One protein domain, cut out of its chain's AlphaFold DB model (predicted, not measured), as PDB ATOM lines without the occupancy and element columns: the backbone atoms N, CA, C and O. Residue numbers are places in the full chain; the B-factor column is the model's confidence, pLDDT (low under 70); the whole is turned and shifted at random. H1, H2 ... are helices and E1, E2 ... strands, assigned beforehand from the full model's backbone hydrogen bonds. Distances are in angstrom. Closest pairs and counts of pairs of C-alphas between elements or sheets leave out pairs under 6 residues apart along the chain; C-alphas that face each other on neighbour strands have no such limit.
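AT A GLANCE: This is residues 6 to 164 of the 165 residues of an uncharacterized protein of Clostridiales bacterium (UniProt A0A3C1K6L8). A long, twisted three-stranded sheet and a long helical hairpin, H4 and H5, form the two limbs of an open L, meeting where the end of E2 comes to H4 near one end of the hairpin. H1 crosses the hairpin near its other end, and from there the chain passes through H2 and a thin link back to H3, which packs over E3 on part of one face of the sheet, at the end away from the hairpin, leaving a gap between link and sheet. The 159 printed residues hold five named helices and three named strands in the order E1 H1 H2 H3 E2 H4 H5 E3, and the class is mixed, helices and strands. The sheet runs E1 E3 E2, all antiparallel. The whole is loose, with a radius of gyration of the C-alphas of 19.6 A, and flat, spanning 57 by 44 by 22 A.

HOW THE PARTS SIT: E1, residues 6 to 13, is an edge strand antiparallel to E3, residues 152 to 163, at 160 degrees, with N 9 and O 159 2.8 A apart, within hydrogen-bond range. E2, residues 68 to 81, is the other edge strand, antiparallel to E3 at 163 degrees, with N 156 and O 76 2.7 A apart; it bends by 65 degrees at residue 71. The sheet is twisted. H3, residues 56 to 65, is on the sheet over E3 at a height of 8.9 A, making two layers, a helix on one face of a sheet; it runs along the strands, at 6 degrees to E3 on the local plane. The hub is H4, residues 90 to 114, which only grazes the sheet with residues 92 to 100; the C-alphas of Tyr 81 and Gln 96 are the closest of E2 and H4, at 5.7 A. H4 and H5, residues 121 to 143, form a hairpin, touching at a shallow tilt of 13 degrees, opposite ways, closest at the C-alphas of Arg 101 and Tyr 135, 6.4 A. H1, residues 29 to 41, touches residues 108 to 114 of H4 at a steep tilt of 48 degrees, the same way; the C-alphas of Ala 41 and Leu 114 are closest, at 5.1 A. With residues 30 to 34, H1 touches residues 123 to 131 of H5 at a steep tilt of 53 degrees, opposite ways, closest at the C-alphas of Glu 30 and Leu 127, 5.7 A. H2, residues 45 to 48, only just touches residues 111 to 114 of H4, with 3 pairs of C-alphas within 8 A; the closest are those of Ser 47 and Leu 114, 6.8 A. H1 and H3 are apart. In H4 and H5 every O i to N i+4 pair is within hydrogen-bond range, in H1 8 of 9 and in H3 5 of 6, while H2 is too short for such a pair.

IN THESE COORDINATES: E1 begins at C-alpha 6, (145.624, 167.671, 127.002), and is 22.4 A long from first to last C-alpha. H1 measures 18.2 A, H2 5.8 A, H3 14.9 A and E2 35.3 A. H4, 36.5 A, begins at C-alpha 90, (146.733, 181.660, 163.300), and H5 is 33.0 A. E3, 35.4 A, ends at C-alpha 163, (147.868, 166.338, 121.221).

THE WHOLE: The two C-alphas farthest apart, those of Asp 122 and Glu 164, are 58.7 A apart. The printed part has no cut, and the link from E1 to H1, residues 14 to 28, is long. The mean pLDDT of the printed part is 86.7; residues 14 to 23 and 48 to 55 are under 70.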
ATOM      1  N   LYS A   6     145.045 166.410 126.513       92.12
ATOM      2  CA  LYS A   6     145.624 167.671 127.002       92.12
ATOM      3  C   LYS A   6     146.800 167.410 127.945       92.12
ATOM      4  O   LYS A   6     146.721 166.515 128.783       92.12
ATOM      5  N   ILE A   7     147.870 168.188 127.806       92.62
ATOM      6  CA  ILE A   7     148.975 168.251 128.768       92.62
ATOM      7  C   ILE A   7     149.025 169.649 129.376       92.62
ATOM      8  O   ILE A   7     148.730 170.632 128.695       92.62
ATOM      9  N   ILE A   8     149.372 169.718 130.657       90.69
ATOM     10  CA  ILE A   8     149.676 170.958 131.366       90.69
ATOM     11  C   ILE A   8     150.991 170.719 132.101       90.69
ATOM     12  O   ILE A   8     151.119 169.754 132.853       90.69
ATOM     13  N   ILE A   9     151.968 171.576 131.842       89.12
ATOM     14  CA  ILE A   9     153.268 171.600 132.499       89.12
ATOM     15  C   ILE A   9     153.226 172.776 133.467       89.12
ATOM     16  O   ILE A   9     153.009 173.907 133.041       89.12
ATOM     17  N   LEU A  10     153.399 172.499 134.759       87.81
ATOM     18  CA  LEU A  10     153.480 173.521 135.798       87.81
ATOM     19  C   LEU A  10     154.948 173.730 136.164       87.81
ATOM     20  O   LEU A  10     155.601 172.817 136.669       87.81
ATOM     21  N   CYS A  11     155.464 174.925 135.903       83.00
ATOM     22  CA  CYS A  11     156.786 175.353 136.338       83.00
ATOM     23  C   CYS A  11     156.605 176.327 137.500       83.00
ATOM     24  O   CYS A  11     156.143 177.449 137.306       83.00
ATOM     25  N   VAL A  12     156.925 175.873 138.710       79.31
ATOM     26  CA  VAL A  12     156.883 176.706 139.912       79.31
ATOM     27  C   VAL A  12     158.253 177.331 140.094       79.31
ATOM     28  O   VAL A  12     159.242 176.631 140.285       79.31
ATOM     29  N   VAL A  13     158.281 178.649 140.019       71.81
ATOM     30  CA  VAL A  13     159.473 179.473 140.079       71.81
ATOM     31  C   VAL A  13     159.383 180.325 141.341       71.81
ATOM     32  O   VAL A  13     158.608 181.283 141.423       71.81
ATOM     33  N   ASN A  14     160.201 179.993 142.335       63.59
ATOM     34  CA  ASN A  14     160.366 180.792 143.549       63.59
ATOM     35  C   ASN A  14     161.418 181.883 143.296       63.59
ATOM     36  O   ASN A  14     162.496 181.871 143.876       63.59
ATOM     37  N   ARG A  15     161.127 182.799 142.361       52.78
ATOM     38  CA  ARG A  15     161.953 183.994 142.073       52.78
ATOM     39  C   ARG A  15     161.415 185.256 142.764       52.78
ATOM     40  O   ARG A  15     161.751 186.368 142.361       52.78
ATOM     41  N   GLY A  16     160.538 185.100 143.756       46.12
ATOM     42  CA  GLY A  16     160.059 186.217 144.563       46.12
ATOM     43  C   GLY A  16     161.201 186.866 145.338       46.12
ATOM     44  O   GLY A  16     162.134 186.188 145.766       46.12
ATOM     45  N   ASN A  17     161.123 188.186 145.518       45.66
ATOM     46  CA  ASN A  17     161.978 188.884 146.467       45.66
ATOM     47  C   ASN A  17     161.787 188.220 147.837       45.66
ATOM     48  O   ASN A  17     160.689 188.273 148.382       45.66
ATOM     49  N   ASN A  18     162.856 187.653 148.388       52.03
ATOM     50  CA  ASN A  18     162.954 187.302 149.800       52.03
ATOM     51  C   ASN A  18     163.782 188.390 150.504       52.03
ATOM     52  O   ASN A  18     164.957 188.168 150.796       52.03
ATOM     53  N   PRO A  19     163.250 189.599 150.776       48.97
ATOM     54  CA  PRO A  19     163.853 190.463 151.768       48.97
ATOM     55  C   PRO A  19     163.327 189.981 153.120       48.97
ATOM     56  O   PRO A  19     162.523 190.653 153.763       48.97
ATOM     57  N   GLU A  20     163.680 188.761 153.521       59.59
ATOM     58  CA  GLU A  20     163.287 188.289 154.841       59.59
ATOM     59  C   GLU A  20     164.136 189.082 155.837       59.59
ATOM     60  O   GLU A  20     165.346 188.906 155.949       59.59
ATOM     61  N   ILE A  21     163.504 190.016 156.539       56.44
ATOM     62  CA  ILE A  21     164.162 190.898 157.518       56.44
ATOM     63  C   ILE A  21     164.802 190.081 158.660       56.44
ATOM     64  O   ILE A  21     165.669 190.570 159.380       56.44
ATOM     65  N   TRP A  22     164.398 188.818 158.797       62.47
ATOM     66  CA  TRP A  22     164.897 187.851 159.762       62.47
ATOM     67  C   TRP A  22     165.841 186.799 159.146       62.47
ATOM     68  O   TRP A  22     166.200 185.859 159.848       62.47
ATOM     69  N   ILE A  23     166.281 186.935 157.880       69.31
ATOM     70  CA  ILE A  23     167.381 186.115 157.339       69.31
ATOM     71  C   ILE A  23     168.680 186.451 158.090       69.31
ATOM     72  O   ILE A  23     168.972 187.629 158.328       69.31
ATOM     73  N   PRO A  24     169.492 185.438 158.436       77.00
ATOM     74  CA  PRO A  24     170.806 185.657 159.018       77.00
ATOM     75  C   PRO A  24     171.670 186.548 158.108       77.00
ATOM     76  O   PRO A  24     171.881 186.255 156.932       77.00
ATOM     77  N   ASN A  25     172.160 187.668 158.643       77.94
ATOM     78  CA  ASN A  25     173.021 188.581 157.887       77.94
ATOM     79  C   ASN A  25     174.394 187.951 157.569       77.94
ATOM     80  O   ASN A  25     174.788 186.956 158.178       77.94
ATOM     81  N   GLU A  26     175.142 188.568 156.647       71.81
ATOM     82  CA  GLU A  26     176.464 188.106 156.170       71.81
ATOM     83  C   GLU A  26     177.490 187.838 157.286       71.81
ATOM     84  O   GLU A  26     178.427 187.073 157.093       71.81
ATOM     85  N   ASN A  27     177.316 188.445 158.463       75.69
ATOM     86  CA  ASN A  27     178.229 188.300 159.597       75.69
ATOM     87  C   ASN A  27     177.715 187.330 160.669       75.69
ATOM     88  O   ASN A  27     178.346 187.182 161.715       75.69
ATOM     89  N   SER A  28     176.554 186.711 160.462       88.62
ATOM     90  CA  SER A  28     175.999 185.752 161.410       88.62
ATOM     91  C   SER A  28     176.705 184.404 161.285       88.62
ATOM     92  O   SER A  28     176.984 183.928 160.184       88.62
ATOM     93  N   GLU A  29     176.968 183.765 162.422       93.19
ATOM     94  CA  GLU A  29     177.577 182.432 162.456       93.19
ATOM     95  C   GLU A  29     176.728 181.400 161.696       93.19
ATOM     96  O   GLU A  29     177.269 180.570 160.968       93.19
ATOM     97  N   GLU A  30     175.397 181.510 161.787       93.31
ATOM     98  CA  GLU A  30     174.452 180.682 161.031       93.31
ATOM     99  C   GLU A  30     174.716 180.765 159.525       93.31
ATOM    100  O   GLU A  30     174.899 179.734 158.877       93.31
ATOM    101  N   LYS A  31     174.821 181.983 158.975       89.69
ATOM    102  CA  LYS A  31     175.107 182.181 157.553       89.69
ATOM    103  C   LYS A  31     176.490 181.674 157.166       89.69
ATOM    104  O   LYS A  31     176.621 181.004 156.148       89.69
ATOM    105  N   VAL A  32     177.508 181.935 157.984       93.00
ATOM    106  CA  VAL A  32     178.880 181.472 157.721       93.00
ATOM    107  C   VAL A  32     178.938 179.946 157.615       93.00
ATOM    108  O   VAL A  32     179.538 179.425 156.674       93.00
ATOM    109  N   LEU A  33     178.303 179.217 158.537       94.88
ATOM    110  CA  LEU A  33     178.265 177.753 158.494       94.88
ATOM    111  C   LEU A  33     177.418 177.233 157.327       94.88
ATOM    112  O   LEU A  33     177.821 176.275 156.664       94.88
ATOM    113  N   PHE A  34     176.279 177.870 157.051       92.75
ATOM    114  CA  PHE A  34     175.424 177.521 155.919       92.75
ATOM    115  C   PHE A  34     176.162 177.683 154.582       92.75
ATOM    116  O   PHE A  34     176.184 176.758 153.770       92.75
ATOM    117  N   ASP A  35     176.823 178.823 154.377       91.25
ATOM    118  CA  ASP A  35     177.579 179.121 153.163       91.25
ATOM    119  C   ASP A  35     178.816 178.224 153.051       91.25
ATOM    120  O   ASP A  35     179.099 177.705 151.974       91.25
ATOM    121  N   LYS A  36     179.542 177.974 154.151       94.12
ATOM    122  CA  LYS A  36     180.658 177.009 154.184       94.12
ATOM    123  C   LYS A  36     180.207 175.634 153.687       94.12
ATOM    124  O   LYS A  36     180.884 175.030 152.856       94.12
ATOM    125  N   LEU A  37     179.055 175.161 154.160       94.25
ATOM    126  CA  LEU A  37     178.481 173.884 153.757       94.25
ATOM    127  C   LEU A  37     178.084 173.873 152.273       94.25
ATOM    128  O   LEU A  37     178.467 172.960 151.539       94.25
ATOM    129  N   TRP A  38     177.342 174.884 151.818       91.44
ATOM    130  CA  TRP A  38     176.863 174.948 150.436       91.44
ATOM    131  C   TRP A  38     177.976 175.177 149.416       91.44
ATOM    132  O   TRP A  38     177.961 174.544 148.365       91.44
ATOM    133  N   ASN A  39     178.994 175.972 149.747       92.69
ATOM    134  CA  ASN A  39     180.160 176.178 148.886       92.69
ATOM    135  C   ASN A  39     180.905 174.870 148.582       92.69
ATOM    136  O   ASN A  39     181.439 174.706 147.485       92.69
ATOM    137  N   GLU A  40     180.954 173.930 149.529       94.25
ATOM    138  CA  GLU A  40     181.506 172.595 149.284       94.25
ATOM    139  C   GLU A  40     180.496 171.669 148.596       94.25
ATOM    140  O   GLU A  40     180.866 170.938 147.676       94.25
ATOM    141  N   ALA A  41     179.219 171.715 148.992       91.06
ATOM    142  CA  ALA A  41     178.164 170.912 148.377       91.06
ATOM    143  C   ALA A  41     178.008 171.205 146.879       91.06
ATOM    144  O   ALA A  41     177.844 170.269 146.099       91.06
ATOM    145  N   ASP A  42     178.132 172.464 146.459       89.00
ATOM    146  CA  ASP A  42     178.010 172.897 145.063       89.00
ATOM    147  C   ASP A  42     179.093 172.318 144.148       89.00
ATOM    148  O   ASP A  42     178.874 172.181 142.942       89.00
ATOM    149  N   LYS A  43     180.237 171.907 144.710       90.75
ATOM    150  CA  LYS A  43     181.308 171.226 143.968       90.75
ATOM    151  C   LYS A  43     180.964 169.774 143.637       90.75
ATOM    152  O   LYS A  43     181.618 169.178 142.786       90.75
ATOM    153  N   ASN A  44     179.977 169.183 144.311       88.31
ATOM    154  CA  ASN A  44     179.517 167.830 144.021       88.31
ATOM    155  C   ASN A  44     178.666 167.837 142.744       88.31
ATOM    156  O   ASN A  44     177.683 168.562 142.674       88.31
ATOM    157  N   ASP A  45     178.961 166.989 141.757       82.31
ATOM    158  CA  ASP A  45     178.193 166.943 140.501       82.31
ATOM    159  C   ASP A  45     176.696 166.632 140.700       82.31
ATOM    160  O   ASP A  45     175.860 167.042 139.891       82.31
ATOM    161  N   LEU A  46     176.337 165.953 141.798       80.44
ATOM    162  CA  LEU A  46     174.954 165.662 142.191       80.44
ATOM    163  C   LEU A  46     174.238 166.866 142.828       80.44
ATOM    164  O   LEU A  46     173.013 166.838 142.969       80.44
ATOM    165  N   SER A  47     174.954 167.939 143.181       70.50
ATOM    166  CA  SER A  47     174.343 169.221 143.567       70.50
ATOM    167  C   SER A  47     173.484 169.781 142.433       70.50
ATOM    168  O   SER A  47     172.424 170.360 142.676       70.50
ATOM    169  N   ASN A  48     173.876 169.475 141.190       61.59
ATOM    170  CA  ASN A  48     173.204 169.882 139.964       61.59
ATOM    171  C   ASN A  48     171.918 169.099 139.665       61.59
ATOM    172  O   ASN A  48     171.329 169.309 138.598       61.59
ATOM    173  N   ILE A  49     171.452 168.218 140.562       55.66
ATOM    174  CA  ILE A  49     170.098 167.661 140.478       55.66
ATOM    175  C   ILE A  49     169.122 168.836 140.697       55.66
ATOM    176  O   ILE A  49     168.748 169.156 141.826       55.66
ATOM    177  N   GLN A  50     168.778 169.460 139.555       52.19
ATOM    178  CA  GLN A  50     168.029 170.701 139.273       52.19
ATOM    179  C   GLN A  50     168.803 172.037 139.142       52.19
ATOM    180  O   GLN A  50     168.278 173.077 139.525       52.19
ATOM    181  N   ARG A  51     169.996 172.088 138.525       40.09
ATOM    182  CA  ARG A  51     170.658 173.398 138.283       40.09
ATOM    183  C   ARG A  51     169.994 174.287 137.223       40.09
ATOM    184  O   ARG A  51     170.083 175.506 137.308       40.09
ATOM    185  N   TYR A  52     169.340 173.703 136.225       41.59
ATOM    186  CA  TYR A  52     168.582 174.470 135.245       41.59
ATOM    187  C   TYR A  52     167.134 174.012 135.293       41.59
ATOM    188  O   TYR A  52     166.823 172.874 134.932       41.59
ATOM    189  N   GLU A  53     166.240 174.926 135.674       51.84
ATOM    190  CA  GLU A  53     164.922 174.957 135.049       51.84
ATOM    191  C   GLU A  53     165.174 174.781 133.544       51.84
ATOM    192  O   GLU A  53     166.062 175.433 132.980       51.84
ATOM    193  N   ASN A  54     164.471 173.867 132.866       50.81
ATOM    194  CA  ASN A  54     164.429 173.994 131.413       50.81
ATOM    195  C   ASN A  54     164.037 175.447 131.164       50.81
ATOM    196  O   ASN A  54     163.011 175.854 131.706       50.81
ATOM    197  N   ASN A  55     164.848 176.197 130.402       65.69
ATOM    198  CA  ASN A  55     164.419 177.491 129.874       65.69
ATOM    199  C   ASN A  55     162.972 177.282 129.448       65.69
ATOM    200  O   ASN A  55     162.715 176.367 128.663       65.69
ATOM    201  N   GLU A  56     162.044 178.006 130.062       71.50
ATOM    202  CA  GLU A  56     160.632 177.651 130.047       71.50
ATOM    203  C   GLU A  56     160.134 177.619 128.591       71.50
ATOM    204  O   GLU A  56     159.293 176.799 128.225       71.50
ATOM    205  N   ARG A  57     160.802 178.390 127.714       75.62
ATOM    206  CA  ARG A  57     160.724 178.339 126.247       75.62
ATOM    207  C   ARG A  57     160.881 176.933 125.644       75.62
ATOM    208  O   ARG A  57     160.179 176.596 124.698       75.62
ATOM    209  N   ARG A  58     161.784 176.099 126.160       82.62
ATOM    210  CA  ARG A  58     162.036 174.738 125.652       82.62
ATOM    211  C   ARG A  58     160.813 173.849 125.789       82.62
ATOM    212  O   ARG A  58     160.638 172.958 124.968       82.62
ATOM    213  N   TYR A  59     159.948 174.083 126.777       85.25
ATOM    214  CA  TYR A  59     158.695 173.337 126.866       85.25
ATOM    215  C   TYR A  59     157.785 173.623 125.673       85.25
ATOM    216  O   TYR A  59     157.197 172.687 125.143       85.25
ATOM    217  N   PHE A  60     157.739 174.865 125.185       86.81
ATOM    218  CA  PHE A  60     157.013 175.207 123.959       86.81
ATOM    219  C   PHE A  60     157.604 174.467 122.754       86.81
ATOM    220  O   PHE A  60     156.877 173.784 122.038       86.81
ATOM    221  N   GLU A  61     158.932 174.501 122.598       87.88
ATOM    222  CA  GLU A  61     159.642 173.795 121.519       87.88
ATOM    223  C   GLU A  61     159.398 172.275 121.569       87.88
ATOM    224  O   GLU A  61     159.198 171.630 120.538       87.88
ATOM    225  N   TYR A  62     159.374 171.678 122.766       88.75
ATOM    226  CA  TYR A  62     159.068 170.260 122.937       88.75
ATOM    227  C   TYR A  62     157.615 169.939 122.592       88.75
ATOM    228  O   TYR A  62     157.365 168.946 121.908       88.75
ATOM    229  N   LEU A  63     156.658 170.757 123.031       90.88
ATOM    230  CA  LEU A  63     155.247 170.563 122.709       90.88
ATOM    231  C   LEU A  63     155.020 170.616 121.191       90.88
ATOM    232  O   LEU A  63     154.420 169.692 120.640       90.88
ATOM    233  N   GLU A  64     155.586 171.604 120.497       89.75
ATOM    234  CA  GLU A  64     155.523 171.682 119.032       89.75
ATOM    235  C   GLU A  64     156.170 170.465 118.364       89.75
ATOM    236  O   GLU A  64     155.548 169.813 117.520       89.75
ATOM    237  N   LYS A  65     157.391 170.096 118.786       91.75
ATOM    238  CA  LYS A  65     158.125 168.933 118.259       91.75
ATOM    239  C   LYS A  65     157.320 167.638 118.370       91.75
ATOM    240  O   LYS A  65     157.412 166.780 117.495       91.75
ATOM    241  N   TYR A  66     156.538 167.479 119.435       91.50
ATOM    242  CA  TYR A  66     155.707 166.297 119.660       91.50
ATOM    243  C   TYR A  66     154.264 166.462 119.166       91.50
ATOM    244  O   TYR A  66     153.387 165.716 119.604       91.50
ATOM    245  N   ASN A  67     154.016 167.368 118.218       93.00
ATOM    246  CA  ASN A  67     152.724 167.618 117.574       93.00
ATOM    247  C   ASN A  67     151.589 167.949 118.558       93.00
ATOM    248  O   ASN A  67     150.460 167.476 118.421       93.00
ATOM    249  N   PHE A  68     151.903 168.723 119.597       94.69
ATOM    250  CA  PHE A  68     150.884 169.427 120.362       94.69
ATOM    251  C   PHE A  68     150.542 170.741 119.655       94.69
ATOM    252  O   PHE A  68     151.418 171.443 119.148       94.69
ATOM    253  N   LYS A  69     149.252 171.067 119.623       92.56
ATOM    254  CA  LYS A  69     148.687 172.303 119.075       92.56
ATOM    255  C   LYS A  69     147.935 173.057 120.166       92.56
ATOM    256  O   LYS A  69     147.770 172.548 121.277       92.56
ATOM    257  N   ASN A  70     147.465 174.260 119.832       92.81
ATOM    258  CA  ASN A  70     146.769 175.156 120.761       92.81
ATOM    259  C   ASN A  70     147.589 175.374 122.039       92.81
ATOM    260  O   ASN A  70     147.087 175.196 123.147       92.81
ATOM    261  N   ILE A  71     148.879 175.673 121.856       92.69
ATOM    262  CA  ILE A  71     149.797 175.874 122.971       92.69
ATOM    263  C   ILE A  71     149.449 177.202 123.645       92.69
ATOM    264  O   ILE A  71     149.390 178.234 122.978       92.69
ATOM    265  N   SER A  72     149.213 177.168 124.954       91.62
ATOM    266  CA  SER A  72     148.917 178.349 125.768       91.62
ATOM    267  C   SER A  72     149.905 178.475 126.918       91.62
ATOM    268  O   SER A  72     150.483 177.482 127.365       91.62
ATOM    269  N   VAL A  73     150.073 179.704 127.404       90.00
ATOM    270  CA  VAL A  73     150.814 180.001 128.627       90.00
ATOM    271  C   VAL A  73     149.945 180.849 129.535       90.00
ATOM    272  O   VAL A  73     149.449 181.897 129.128       90.00
ATOM    273  N   ASP A  74     149.793 180.386 130.763       90.94
ATOM    274  CA  ASP A  74     149.146 181.110 131.842       90.94
ATOM    275  C   ASP A  74     150.168 181.335 132.958       90.94
ATOM    276  O   ASP A  74     151.065 180.517 133.183       90.94
ATOM    277  N   VAL A  75     150.041 182.459 133.659       87.81
ATOM    278  CA  VAL A  75     150.897 182.798 134.798       87.81
ATOM    279  C   VAL A  75     150.015 183.010 136.014       87.81
ATOM    280  O   VAL A  75     149.055 183.777 135.962       87.81
ATOM    281  N   LEU A  76     150.360 182.353 137.114       89.19
ATOM    282  CA  LEU A  76     149.723 182.530 138.410       89.19
ATOM    283  C   LEU A  76     150.775 182.983 139.421       89.19
ATOM    284  O   LEU A  76     151.790 182.318 139.592       89.19
ATOM    285  N   ALA A  77     150.526 184.086 140.119       87.75
ATOM    286  CA  ALA A  77     151.293 184.445 141.305       87.75
ATOM    287  C   ALA A  77     150.548 183.937 142.542       87.75
ATOM    288  O   ALA A  77     149.365 184.230 142.718       87.75
ATOM    289  N   VAL A  78     151.235 183.174 143.388       86.44
ATOM    290  CA  VAL A  78     150.723 182.718 144.683       86.44
ATOM    291  C   VAL A  78     151.605 183.256 145.801       86.44
ATOM    292  O   VAL A  78     152.800 183.476 145.613       86.44
ATOM    293  N   LEU A  79     151.002 183.482 146.963       84.69
ATOM    294  CA  LEU A  79     151.673 184.000 148.151       84.69
ATOM    295  C   LEU A  79     151.702 182.884 149.212       84.69
ATOM    296  O   LEU A  79     150.839 182.873 150.088       84.69
ATOM    297  N   PRO A  80     152.598 181.882 149.091       84.38
ATOM    298  CA  PRO A  80     152.595 180.723 149.987       84.38
ATOM    299  C   PRO A  80     152.968 181.088 151.424       84.38
ATOM    300  O   PRO A  80     152.599 180.374 152.345       84.38
ATOM    301  N   TYR A  81     153.679 182.199 151.614       88.00
ATOM    302  CA  TYR A  81     154.156 182.654 152.908       88.00
ATOM    303  C   TYR A  81     153.786 184.123 153.085       88.00
ATOM    304  O   TYR A  81     154.247 184.966 152.316       88.00
ATOM    305  N   ALA A  82     152.928 184.417 154.058       91.12
ATOM    306  CA  ALA A  82     152.576 185.766 154.493       91.12
ATOM    307  C   ALA A  82     151.895 185.694 155.875       91.12
ATOM    308  O   ALA A  82     150.707 186.021 155.987       91.12
ATOM    309  N   PRO A  83     152.611 185.241 156.923       92.31
ATOM    310  CA  PRO A  83     152.014 184.899 158.215       92.31
ATOM    311  C   PRO A  83     151.309 186.081 158.895       92.31
ATOM    312  O   PRO A  83     150.316 185.890 159.590       92.31
ATOM    313  N   ASP A  84     151.761 187.314 158.654       92.75
ATOM    314  CA  ASP A  84     151.175 188.522 159.257       92.75
ATOM    315  C   ASP A  84     149.968 189.085 158.478       92.75
ATOM    316  O   ASP A  84     149.367 190.099 158.872       92.75
ATOM    317  N   SER A  85     149.624 188.459 157.347       92.69
ATOM    318  CA  SER A  85     148.504 188.856 156.500       92.69
ATOM    319  C   SER A  85     147.175 188.622 157.202       92.69
ATOM    320  O   SER A  85     146.965 187.603 157.849       92.69
ATOM    321  N   PHE A  86     146.219 189.524 156.983       91.81
ATOM    322  CA  PHE A  86     144.846 189.339 157.457       91.81
ATOM    323  C   PHE A  86     144.194 188.057 156.910       91.81
ATOM    324  O   PHE A  86     143.308 187.492 157.542       91.81
ATOM    325  N   ASN A  87     144.637 187.596 155.738       90.50
ATOM    326  CA  ASN A  87     144.102 186.394 155.103       90.50
ATOM    327  C   ASN A  87     144.672 185.094 155.697       90.50
ATOM    328  O   ASN A  87     144.177 184.022 155.357       90.50
ATOM    329  N   ALA A  88     145.710 185.172 156.535       92.31
ATOM    330  CA  ALA A  88     146.275 184.016 157.217       92.31
ATOM    331  C   ALA A  88     145.571 183.824 158.566       92.31
ATOM    332  O   ALA A  88     145.514 184.739 159.390       92.31
ATOM    333  N   THR A  89     145.032 182.628 158.801       95.31
ATOM    334  CA  THR A  89     144.609 182.235 160.150       95.31
ATOM    335  C   THR A  89     145.838 182.008 161.033       95.31
ATOM    336  O   THR A  89     146.948 181.836 160.531       95.31
ATOM    337  N   GLU A  90     145.649 181.965 162.352       95.12
ATOM    338  CA  GLU A  90     146.733 181.660 163.300       95.12
ATOM    339  C   GLU A  90     147.400 180.304 163.013       95.12
ATOM    340  O   GLU A  90     148.628 180.181 163.047       95.12
ATOM    341  N   GLU A  91     146.585 179.298 162.686       96.69
ATOM    342  CA  GLU A  91     147.042 177.967 162.284       96.69
ATOM    343  C   GLU A  91     147.880 178.048 161.005       96.69
ATOM    344  O   GLU A  91     149.039 177.643 161.015       96.69
ATOM    345  N   MET A  92     147.355 178.686 159.951       95.62
ATOM    346  CA  MET A  92     148.066 178.843 158.678       95.62
ATOM    347  C   MET A  92     149.383 179.606 158.841       95.62
ATOM    348  O   MET A  92     150.391 179.217 158.265       95.62
ATOM    349  N   ALA A  93     149.404 180.686 159.621       95.31
ATOM    350  CA  ALA A  93     150.622 181.454 159.866       95.31
ATOM    351  C   ALA A  93     151.684 180.619 160.601       95.31
ATOM    352  O   ALA A  93     152.864 180.652 160.248       95.31
ATOM    353  N   THR A  94     151.263 179.828 161.592       95.94
ATOM    354  CA  THR A  94     152.149 178.913 162.323       95.94
ATOM    355  C   THR A  94     152.687 177.808 161.415       95.94
ATOM    356  O   THR A  94     153.874 177.481 161.484       95.94
ATOM    357  N   GLU A  95     151.844 177.238 160.554       96.12
ATOM    358  CA  GLU A  95     152.247 176.242 159.559       96.12
ATOM    359  C   GLU A  95     153.245 176.829 158.565       96.12
ATOM    360  O   GLU A  95     154.324 176.273 158.413       96.12
ATOM    361  N   GLN A  96     152.965 178.002 157.993       93.00
ATOM    362  CA  GLN A  96     153.855 178.701 157.060       93.00
ATOM    363  C   GLN A  96     155.264 178.917 157.633       93.00
ATOM    364  O   GLN A  96     156.265 178.635 156.972       93.00
ATOM    365  N   ILE A  97     155.366 179.382 158.885       92.69
ATOM    366  CA  ILE A  97     156.660 179.575 159.561       92.69
ATOM    367  C   ILE A  97     157.393 178.233 159.730       92.69
ATOM    368  O   ILE A  97     158.605 178.152 159.510       92.69
ATOM    369  N   ASN A  98     156.682 177.159 160.077       95.25
ATOM    370  CA  ASN A  98     157.281 175.833 160.240       95.25
ATOM    371  C   ASN A  98     157.616 175.137 158.911       95.25
ATOM    372  O   ASN A  98     158.607 174.413 158.840       95.25
ATOM    373  N   GLU A  99     156.848 175.359 157.848       91.81
ATOM    374  CA  GLU A  99     157.151 174.856 156.507       91.81
ATOM    375  C   GLU A  99     158.469 175.439 155.997       91.81
ATOM    376  O   GLU A  99     159.336 174.692 155.533       91.81
ATOM    377  N   ASN A 100     158.677 176.747 156.179       87.81
ATOM    378  CA  ASN A 100     159.951 177.386 155.856       87.81
ATOM    379  C   ASN A 100     161.105 176.792 156.685       87.81
ATOM    380  O   ASN A 100     162.133 176.427 156.111       87.81
ATOM    381  N   ARG A 101     160.908 176.579 157.997       92.06
ATOM    382  CA  ARG A 101     161.890 175.902 158.870       92.06
ATOM    383  C   ARG A 101     162.292 174.539 158.313       92.06
ATOM    384  O   ARG A 101     163.474 174.208 158.226       92.06
ATOM    385  N   LEU A 102     161.303 173.729 157.942       93.06
ATOM    386  CA  LEU A 102     161.526 172.388 157.409       93.06
ATOM    387  C   LEU A 102     162.246 172.425 156.061       93.06
ATOM    388  O   LEU A 102     163.147 171.611 155.844       93.06
ATOM    389  N   SER A 103     161.879 173.360 155.183       88.00
ATOM    390  CA  SER A 103     162.543 173.579 153.895       88.00
ATOM    391  C   SER A 103     164.034 173.871 154.080       88.00
ATOM    392  O   SER A 103     164.881 173.204 153.477       88.00
ATOM    393  N   GLU A 104     164.379 174.777 154.995       89.06
ATOM    394  CA  GLU A 104     165.768 175.145 155.264       89.06
ATOM    395  C   GLU A 104     166.564 174.000 155.908       89.06
ATOM    396  O   GLU A 104     167.662 173.665 155.458       89.06
ATOM    397  N   ILE A 105     165.977 173.288 156.874       93.25
ATOM    398  CA  ILE A 105     166.588 172.080 157.449       93.25
ATOM    399  C   ILE A 105     166.807 171.004 156.372       93.25
ATOM    400  O   ILE A 105     167.819 170.298 156.387       93.25
ATOM    401  N   CYS A 106     165.879 170.848 155.425       91.44
ATOM    402  CA  CYS A 106     166.032 169.911 154.313       91.44
ATOM    403  C   CYS A 106     167.146 170.338 153.352       91.44
ATOM    404  O   CYS A 106     167.880 169.471 152.867       91.44
ATOM    405  N   SER A 107     167.303 171.643 153.123       90.31
ATOM    406  CA  SER A 107     168.410 172.237 152.370       90.31
ATOM    407  C   SER A 107     169.760 171.905 153.015       90.31
ATOM    408  O   SER A 107     170.611 171.286 152.374       90.31
ATOM    409  N   VAL A 108     169.912 172.163 154.319       92.81
ATOM    410  CA  VAL A 108     171.121 171.821 155.093       92.81
ATOM    411  C   VAL A 108     171.407 170.318 155.054       92.81
ATOM    412  O   VAL A 108     172.515 169.897 154.732       92.81
ATOM    413  N   LYS A 109     170.395 169.473 155.286       94.88
ATOM    414  CA  LYS A 109     170.539 168.008 155.200       94.88
ATOM    415  C   LYS A 109     170.950 167.540 153.805       94.88
ATOM    416  O   LYS A 109     171.693 166.567 153.681       94.88
ATOM    417  N   LYS A 110     170.438 168.175 152.744       92.12
ATOM    418  CA  LYS A 110     170.847 167.888 151.362       92.12
ATOM    419  C   LYS A 110     172.321 168.235 151.179       92.12
ATOM    420  O   LYS A 110     173.065 167.375 150.720       92.12
ATOM    421  N   ALA A 111     172.729 169.438 151.565       92.12
ATOM    422  CA  ALA A 111     174.104 169.894 151.421       92.12
ATOM    423  C   ALA A 111     175.088 169.024 152.222       92.12
ATOM    424  O   ALA A 111     176.085 168.577 151.666       92.12
ATOM    425  N   GLN A 112     174.744 168.636 153.455       95.62
ATOM    426  CA  GLN A 112     175.547 167.711 154.266       95.62
ATOM    427  C   GLN A 112     175.719 166.341 153.603       95.62
ATOM    428  O   GLN A 112     176.799 165.762 153.646       95.62
ATOM    429  N   ARG A 113     174.684 165.810 152.939       94.69
ATOM    430  CA  ARG A 113     174.823 164.558 152.172       94.69
ATOM    431  C   ARG A 113     175.734 164.709 150.954       94.69
ATOM    432  O   ARG A 113     176.381 163.741 150.567       94.69
ATOM    433  N   LEU A 114     175.753 165.886 150.334       93.75
ATOM    434  CA  LEU A 114     176.586 166.175 149.166       93.75
ATOM    435  C   LEU A 114     178.046 166.457 149.549       93.75
ATOM    436  O   LEU A 114     178.945 166.098 148.791       93.75
ATOM    437  N   ALA A 115     178.281 167.050 150.720       95.50
ATOM    438  CA  ALA A 115     179.602 167.379 151.239       95.50
ATOM    439  C   ALA A 115     179.725 167.015 152.735       95.50
ATOM    440  O   ALA A 115     179.754 167.897 153.592       95.50
ATOM    441  N   PRO A 116     179.841 165.714 153.072       95.12
ATOM    442  CA  PRO A 116     179.802 165.240 154.461       95.12
ATOM    443  C   PRO A 116     180.963 165.729 155.334       95.12
ATOM    444  O   PRO A 116     180.854 165.692 156.552       95.12
ATOM    445  N   ASN A 117     182.054 166.197 154.722       96.31
ATOM    446  CA  ASN A 117     183.237 166.697 155.426       96.31
ATOM    447  C   ASN A 117     183.327 168.234 155.440       96.31
ATOM    448  O   ASN A 117     184.347 168.772 155.864       96.31
ATOM    449  N   ALA A 118     182.319 168.946 154.920       96.94
ATOM    450  CA  ALA A 118     182.345 170.410 154.860       96.94
ATOM    451  C   ALA A 118     182.222 171.047 156.249       96.94
ATOM    452  O   ALA A 118     182.874 172.053 156.535       96.94
ATOM    453  N   LEU A 119     181.409 170.436 157.112       97.56
ATOM    454  CA  LEU A 119     181.247 170.794 158.513       97.56
ATOM    455  C   LEU A 119     181.649 169.616 159.398       97.56
ATOM    456  O   LEU A 119     181.449 168.456 159.034       97.56
ATOM    457  N   THR A 120     182.188 169.928 160.572       97.94
ATOM    458  CA  THR A 120     182.278 168.962 161.675       97.94
ATOM    459  C   THR A 120     180.881 168.633 162.213       97.94
ATOM    460  O   THR A 120     179.937 169.399 162.007       97.94
ATOM    461  N   ASP A 121     180.737 167.519 162.938       97.38
ATOM    462  CA  ASP A 121     179.457 167.153 163.562       97.38
ATOM    463  C   ASP A 121     178.952 168.245 164.523       97.38
ATOM    464  O   ASP A 121     177.755 168.534 164.559       97.38
ATOM    465  N   ASP A 122     179.861 168.892 165.259       97.81
ATOM    466  CA  ASP A 122     179.532 169.995 166.166       97.81
ATOM    467  C   ASP A 122     179.028 171.222 165.396       97.81
ATOM    468  O   ASP A 122     177.955 171.734 165.709       97.81
ATOM    469  N   GLU A 123     179.734 171.645 164.340       98.06
ATOM    470  CA  GLU A 123     179.301 172.752 163.473       98.06
ATOM    471  C   GLU A 123     177.943 172.461 162.816       98.06
ATOM    472  O   GLU A 123     177.075 173.331 162.750       98.06
ATOM    473  N   TYR A 124     177.725 171.230 162.346       97.88
ATOM    474  CA  TYR A 124     176.462 170.822 161.732       97.88
ATOM    475  C   TYR A 124     175.299 170.863 162.736       97.88
ATOM    476  O   TYR A 124     174.232 171.410 162.439       97.88
ATOM    477  N   ASN A 125     175.498 170.331 163.945       97.94
ATOM    478  CA  ASN A 125     174.490 170.381 165.004       97.94
ATOM    479  C   ASN A 125     174.226 171.818 165.470       97.94
ATOM    480  O   ASN A 125     173.073 172.187 165.706       97.94
ATOM    481  N   GLN A 126     175.270 172.644 165.554       97.75
ATOM    482  CA  GLN A 126     175.154 174.056 165.901       97.75
ATOM    483  C   GLN A 126     174.354 174.823 164.843       97.75
ATOM    484  O   GLN A 126     173.439 175.563 165.200       97.75
ATOM    485  N   LEU A 127     174.618 174.588 163.553       96.62
ATOM    486  CA  LEU A 127     173.848 175.164 162.449       96.62
ATOM    487  C   LEU A 127     172.357 174.811 162.557       96.62
ATOM    488  O   LEU A 127     171.507 175.699 162.521       96.62
ATOM    489  N   LEU A 128     172.027 173.532 162.765       97.31
ATOM    490  CA  LEU A 128     170.636 173.110 162.955       97.31
ATOM    491  C   LEU A 128     169.994 173.756 164.190       97.31
ATOM    492  O   LEU A 128     168.813 174.111 164.153       97.31
ATOM    493  N   SER A 129     170.742 173.907 165.282       97.62
ATOM    494  CA  SER A 129     170.253 174.562 166.497       97.62
ATOM    495  C   SER A 129     169.962 176.047 166.268       97.62
ATOM    496  O   SER A 129     168.930 176.531 166.729       97.62
ATOM    497  N   MET A 130     170.838 176.762 165.555       95.62
ATOM    498  CA  MET A 130     170.651 178.182 165.235       95.62
ATOM    499  C   MET A 130     169.410 178.401 164.366       95.62
ATOM    500  O   MET A 130     168.558 179.208 164.735       95.62
ATOM    501  N   ILE A 131     169.242 177.593 163.311       93.56
ATOM    502  CA  ILE A 131     168.046 177.626 162.457       93.56
ATOM    503  C   ILE A 131     166.786 177.421 163.308       93.56
ATOM    504  O   ILE A 131     165.880 178.249 163.283       93.56
ATOM    505  N   ASN A 132     166.720 176.356 164.118       96.50
ATOM    506  CA  ASN A 132     165.541 176.108 164.960       96.50
ATOM    507  C   ASN A 132     165.243 177.281 165.906       96.50
ATOM    508  O   ASN A 132     164.104 177.740 165.953       96.50
ATOM    509  N   CYS A 133     166.263 177.807 166.587       95.88
ATOM    510  CA  CYS A 133     166.126 178.933 167.510       95.88
ATOM    511  C   CYS A 133     165.588 180.195 166.815       95.88
ATOM    512  O   CYS A 133     164.709 180.882 167.343       95.88
ATOM    513  N   ARG A 134     166.060 180.481 165.598       93.12
ATOM    514  CA  ARG A 134     165.577 181.605 164.789       93.12
ATOM    515  C   ARG A 134     164.093 181.464 164.452       93.12
ATOM    516  O   ARG A 134     163.329 182.412 164.634       93.12
ATOM    517  N   TYR A 135     163.658 180.283 164.023       93.94
ATOM    518  CA  TYR A 135     162.245 180.040 163.733       93.94
ATOM    519  C   TYR A 135     161.367 179.990 164.992       93.94
ATOM    520  O   TYR A 135     160.207 180.398 164.936       93.94
ATOM    521  N   ASP A 136     161.888 179.520 166.128       96.44
ATOM    522  CA  ASP A 136     161.188 179.591 167.418       96.44
ATOM    523  C   ASP A 136     160.980 181.050 167.835       96.44
ATOM    524  O   ASP A 136     159.868 181.444 168.190       96.44
ATOM    525  N   THR A 137     162.009 181.883 167.663       94.19
ATOM    526  CA  THR A 137     161.923 183.333 167.876       94.19
ATOM    527  C   THR A 137     160.856 183.956 166.972       94.19
ATOM    528  O   THR A 137     159.996 184.691 167.461       94.19
ATOM    529  N   ARG A 138     160.831 183.618 165.674       93.00
ATOM    530  CA  ARG A 138     159.818 184.135 164.734       93.00
ATOM    531  C   ARG A 138     158.390 183.756 165.142       93.00
ATOM    532  O   ARG A 138     157.493 184.600 165.048       93.00
ATOM    533  N   LEU A 139     158.175 182.522 165.609       95.31
ATOM    534  CA  LEU A 139     156.881 182.065 166.136       95.31
ATOM    535  C   LEU A 139     156.475 182.827 167.401       95.31
ATOM    536  O   LEU A 139     155.307 183.182 167.556       95.31
ATOM    537  N   GLU A 140     157.409 183.081 168.317       96.25
ATOM    538  CA  GLU A 140     157.129 183.877 169.510       96.25
ATOM    539  C   GLU A 140     156.737 185.315 169.170       96.25
ATOM    540  O   GLU A 140     155.779 185.831 169.743       96.25
ATOM    541  N   GLN A 141     157.452 185.952 168.240       94.50
ATOM    542  CA  GLN A 141     157.134 187.297 167.757       94.50
ATOM    543  C   GLN A 141     155.719 187.349 167.175       94.50
ATOM    544  O   GLN A 141     154.922 188.202 167.568       94.50
ATOM    545  N   TYR A 142     155.363 186.371 166.333       94.19
ATOM    546  CA  TYR A 142     154.008 186.244 165.794       94.19
ATOM    547  C   TYR A 142     152.953 186.146 166.909       94.19
ATOM    548  O   TYR A 142     151.999 186.922 166.935       94.19
ATOM    549  N   LYS A 143     153.159 185.255 167.889       95.19
ATOM    550  CA  LYS A 143     152.245 185.063 169.033       95.19
ATOM    551  C   LYS A 143     152.114 186.304 169.919       95.19
ATOM    552  O   LYS A 143     151.064 186.518 170.519       95.19
ATOM    553  N   LYS A 144     153.164 187.126 170.009       96.56
ATOM    554  CA  LYS A 144     153.152 188.421 170.711       96.56
ATOM    555  C   LYS A 144     152.445 189.525 169.909       96.56
ATOM    556  O   LYS A 144     152.236 190.613 170.440       96.56
ATOM    557  N   GLY A 145     152.051 189.256 168.661       94.38
ATOM    558  CA  GLY A 145     151.428 190.225 167.759       94.38
ATOM    559  C   GLY A 145     152.426 191.150 167.055       94.38
ATOM    560  O   GLY A 145     152.014 192.160 166.479       94.38
ATOM    561  N   GLU A 146     153.723 190.835 167.094       93.94
ATOM    562  CA  GLU A 146     154.756 191.575 166.370       93.94
ATOM    563  C   GLU A 146     154.682 191.230 164.877       93.94
ATOM    564  O   GLU A 146     154.886 190.082 164.479       93.94
ATOM    565  N   LYS A 147     154.387 192.237 164.047       90.44
ATOM    566  CA  LYS A 147     154.293 192.083 162.590       90.44
ATOM    567  C   LYS A 147     155.601 192.489 161.925       90.44
ATOM    568  O   LYS A 147     155.961 193.666 161.950       90.44
ATOM    569  N   LEU A 148     156.276 191.525 161.312       89.56
ATOM    570  CA  LEU A 148     157.488 191.730 160.523       89.56
ATOM    571  C   LEU A 148     157.185 191.962 159.038       89.56
ATOM    572  O   LEU A 148     158.053 192.449 158.317       89.56
ATOM    573  N   TRP A 149     155.959 191.665 158.597       89.25
ATOM    574  CA  TRP A 149     155.505 191.796 157.210       89.25
ATOM    575  C   TRP A 149     156.387 191.039 156.216       89.25
ATOM    576  O   TRP A 149     156.570 191.459 155.074       89.25
ATOM    577  N   ASP A 150     156.923 189.907 156.658       85.38
ATOM    578  CA  ASP A 150     157.647 188.969 155.825       85.38
ATOM    579  C   ASP A 150     156.671 188.177 154.948       85.38
ATOM    580  O   ASP A 150     155.630 187.697 155.398       85.38
ATOM    581  N   TYR A 151     157.001 188.073 153.662       86.62
ATOM    582  CA  TYR A 151     156.221 187.324 152.690       86.62
ATOM    583  C   TYR A 151     157.119 186.762 151.588       86.62
ATOM    584  O   TYR A 151     158.176 187.316 151.293       86.62
ATOM    585  N   CYS A 152     156.659 185.690 150.951       82.50
ATOM    586  CA  CYS A 152     157.276 185.118 149.762       82.50
ATOM    587  C   CYS A 152     156.228 185.023 148.651       82.50
ATOM    588  O   CYS A 152     155.078 184.658 148.903       82.50
ATOM    589  N   VAL A 153     156.628 185.345 147.419       83.12
ATOM    590  CA  VAL A 153     155.804 185.180 146.214       83.12
ATOM    591  C   VAL A 153     156.388 184.050 145.375       83.12
ATOM    592  O   VAL A 153     157.555 184.098 144.983       83.12
ATOM    593  N   SER A 154     155.550 183.088 145.010       83.31
ATOM    594  CA  SER A 154     155.879 182.065 144.019       83.31
ATOM    595  C   SER A 154     155.141 182.352 142.722       83.31
ATOM    596  O   SER A 154     153.950 182.663 142.720       83.31
ATOM    597  N   THR A 155     155.838 182.222 141.598       85.25
ATOM    598  CA  THR A 155     155.221 182.327 140.274       85.25
ATOM    599  C   THR A 155     155.072 180.937 139.687       85.25
ATOM    600  O   THR A 155     156.038 180.190 139.607       85.25
ATOM    601  N   VAL A 156     153.870 180.576 139.258       87.69
ATOM    602  CA  VAL A 156     153.579 179.324 138.567       87.69
ATOM    603  C   VAL A 156     153.296 179.636 137.106       87.69
ATOM    604  O   VAL A 156     152.313 180.297 136.778       87.69
ATOM    605  N   LEU A 157     154.159 179.144 136.228       88.00
ATOM    606  CA  LEU A 157     153.953 179.141 134.787       88.00
ATOM    607  C   LEU A 157     153.237 177.845 134.403       88.00
ATOM    608  O   LEU A 157     153.766 176.756 134.614       88.00
ATOM    609  N   ALA A 158     152.037 177.954 133.841       90.50
ATOM    610  CA  ALA A 158     151.275 176.827 133.325       90.50
ATOM    611  C   ALA A 158     151.318 176.839 131.794       90.50
ATOM    612  O   ALA A 158     150.703 177.683 131.149       90.50
ATOM    613  N   ILE A 159     152.048 175.894 131.206       91.69
ATOM    614  CA  ILE A 159     152.152 175.730 129.753       91.69
ATOM    615  C   ILE A 159     151.267 174.557 129.355       91.69
ATOM    616  O   ILE A 159     151.460 173.444 129.848       91.69
ATOM    617  N   SER A 160     150.297 174.774 128.471       92.62
ATOM    618  CA  SER A 160     149.368 173.721 128.054       92.62
ATOM    619  C   SER A 160     149.381 173.481 126.555       92.62
ATOM    620  O   SER A 160     149.778 174.350 125.790       92.62
ATOM    621  N   GLY A 161     148.955 172.291 126.133       93.88
ATOM    622  CA  GLY A 161     148.787 171.949 124.724       93.88
ATOM    623  C   GLY A 161     147.892 170.728 124.536       93.88
ATOM    624  O   GLY A 161     147.711 169.920 125.453       93.88
ATOM    625  N   VAL A 162     147.334 170.577 123.337       95.00
ATOM    626  CA  VAL A 162     146.477 169.444 122.961       95.00
ATOM    627  C   VAL A 162     147.183 168.600 121.911       95.00
ATOM    628  O   VAL A 162     147.662 169.122 120.909       95.00
ATOM    629  N   LYS A 163     147.261 167.291 122.144       94.25
ATOM    630  CA  LYS A 163     147.868 166.338 121.221       94.25
ATOM    631  C   LYS A 163     146.991 166.222 119.980       94.25
ATOM    632  O   LYS A 163     145.867 165.728 120.065       94.25
ATOM    633  N   GLU A 164     147.513 166.667 118.849       84.94
ATOM    634  CA  GLU A 164     146.866 166.451 117.560       84.94
ATOM    635  C   GLU A 164     146.947 164.963 117.177       84.94
ATOM    636  O   GLU A 164     147.807 164.233 117.696       84.94
TER     637      GLU A 164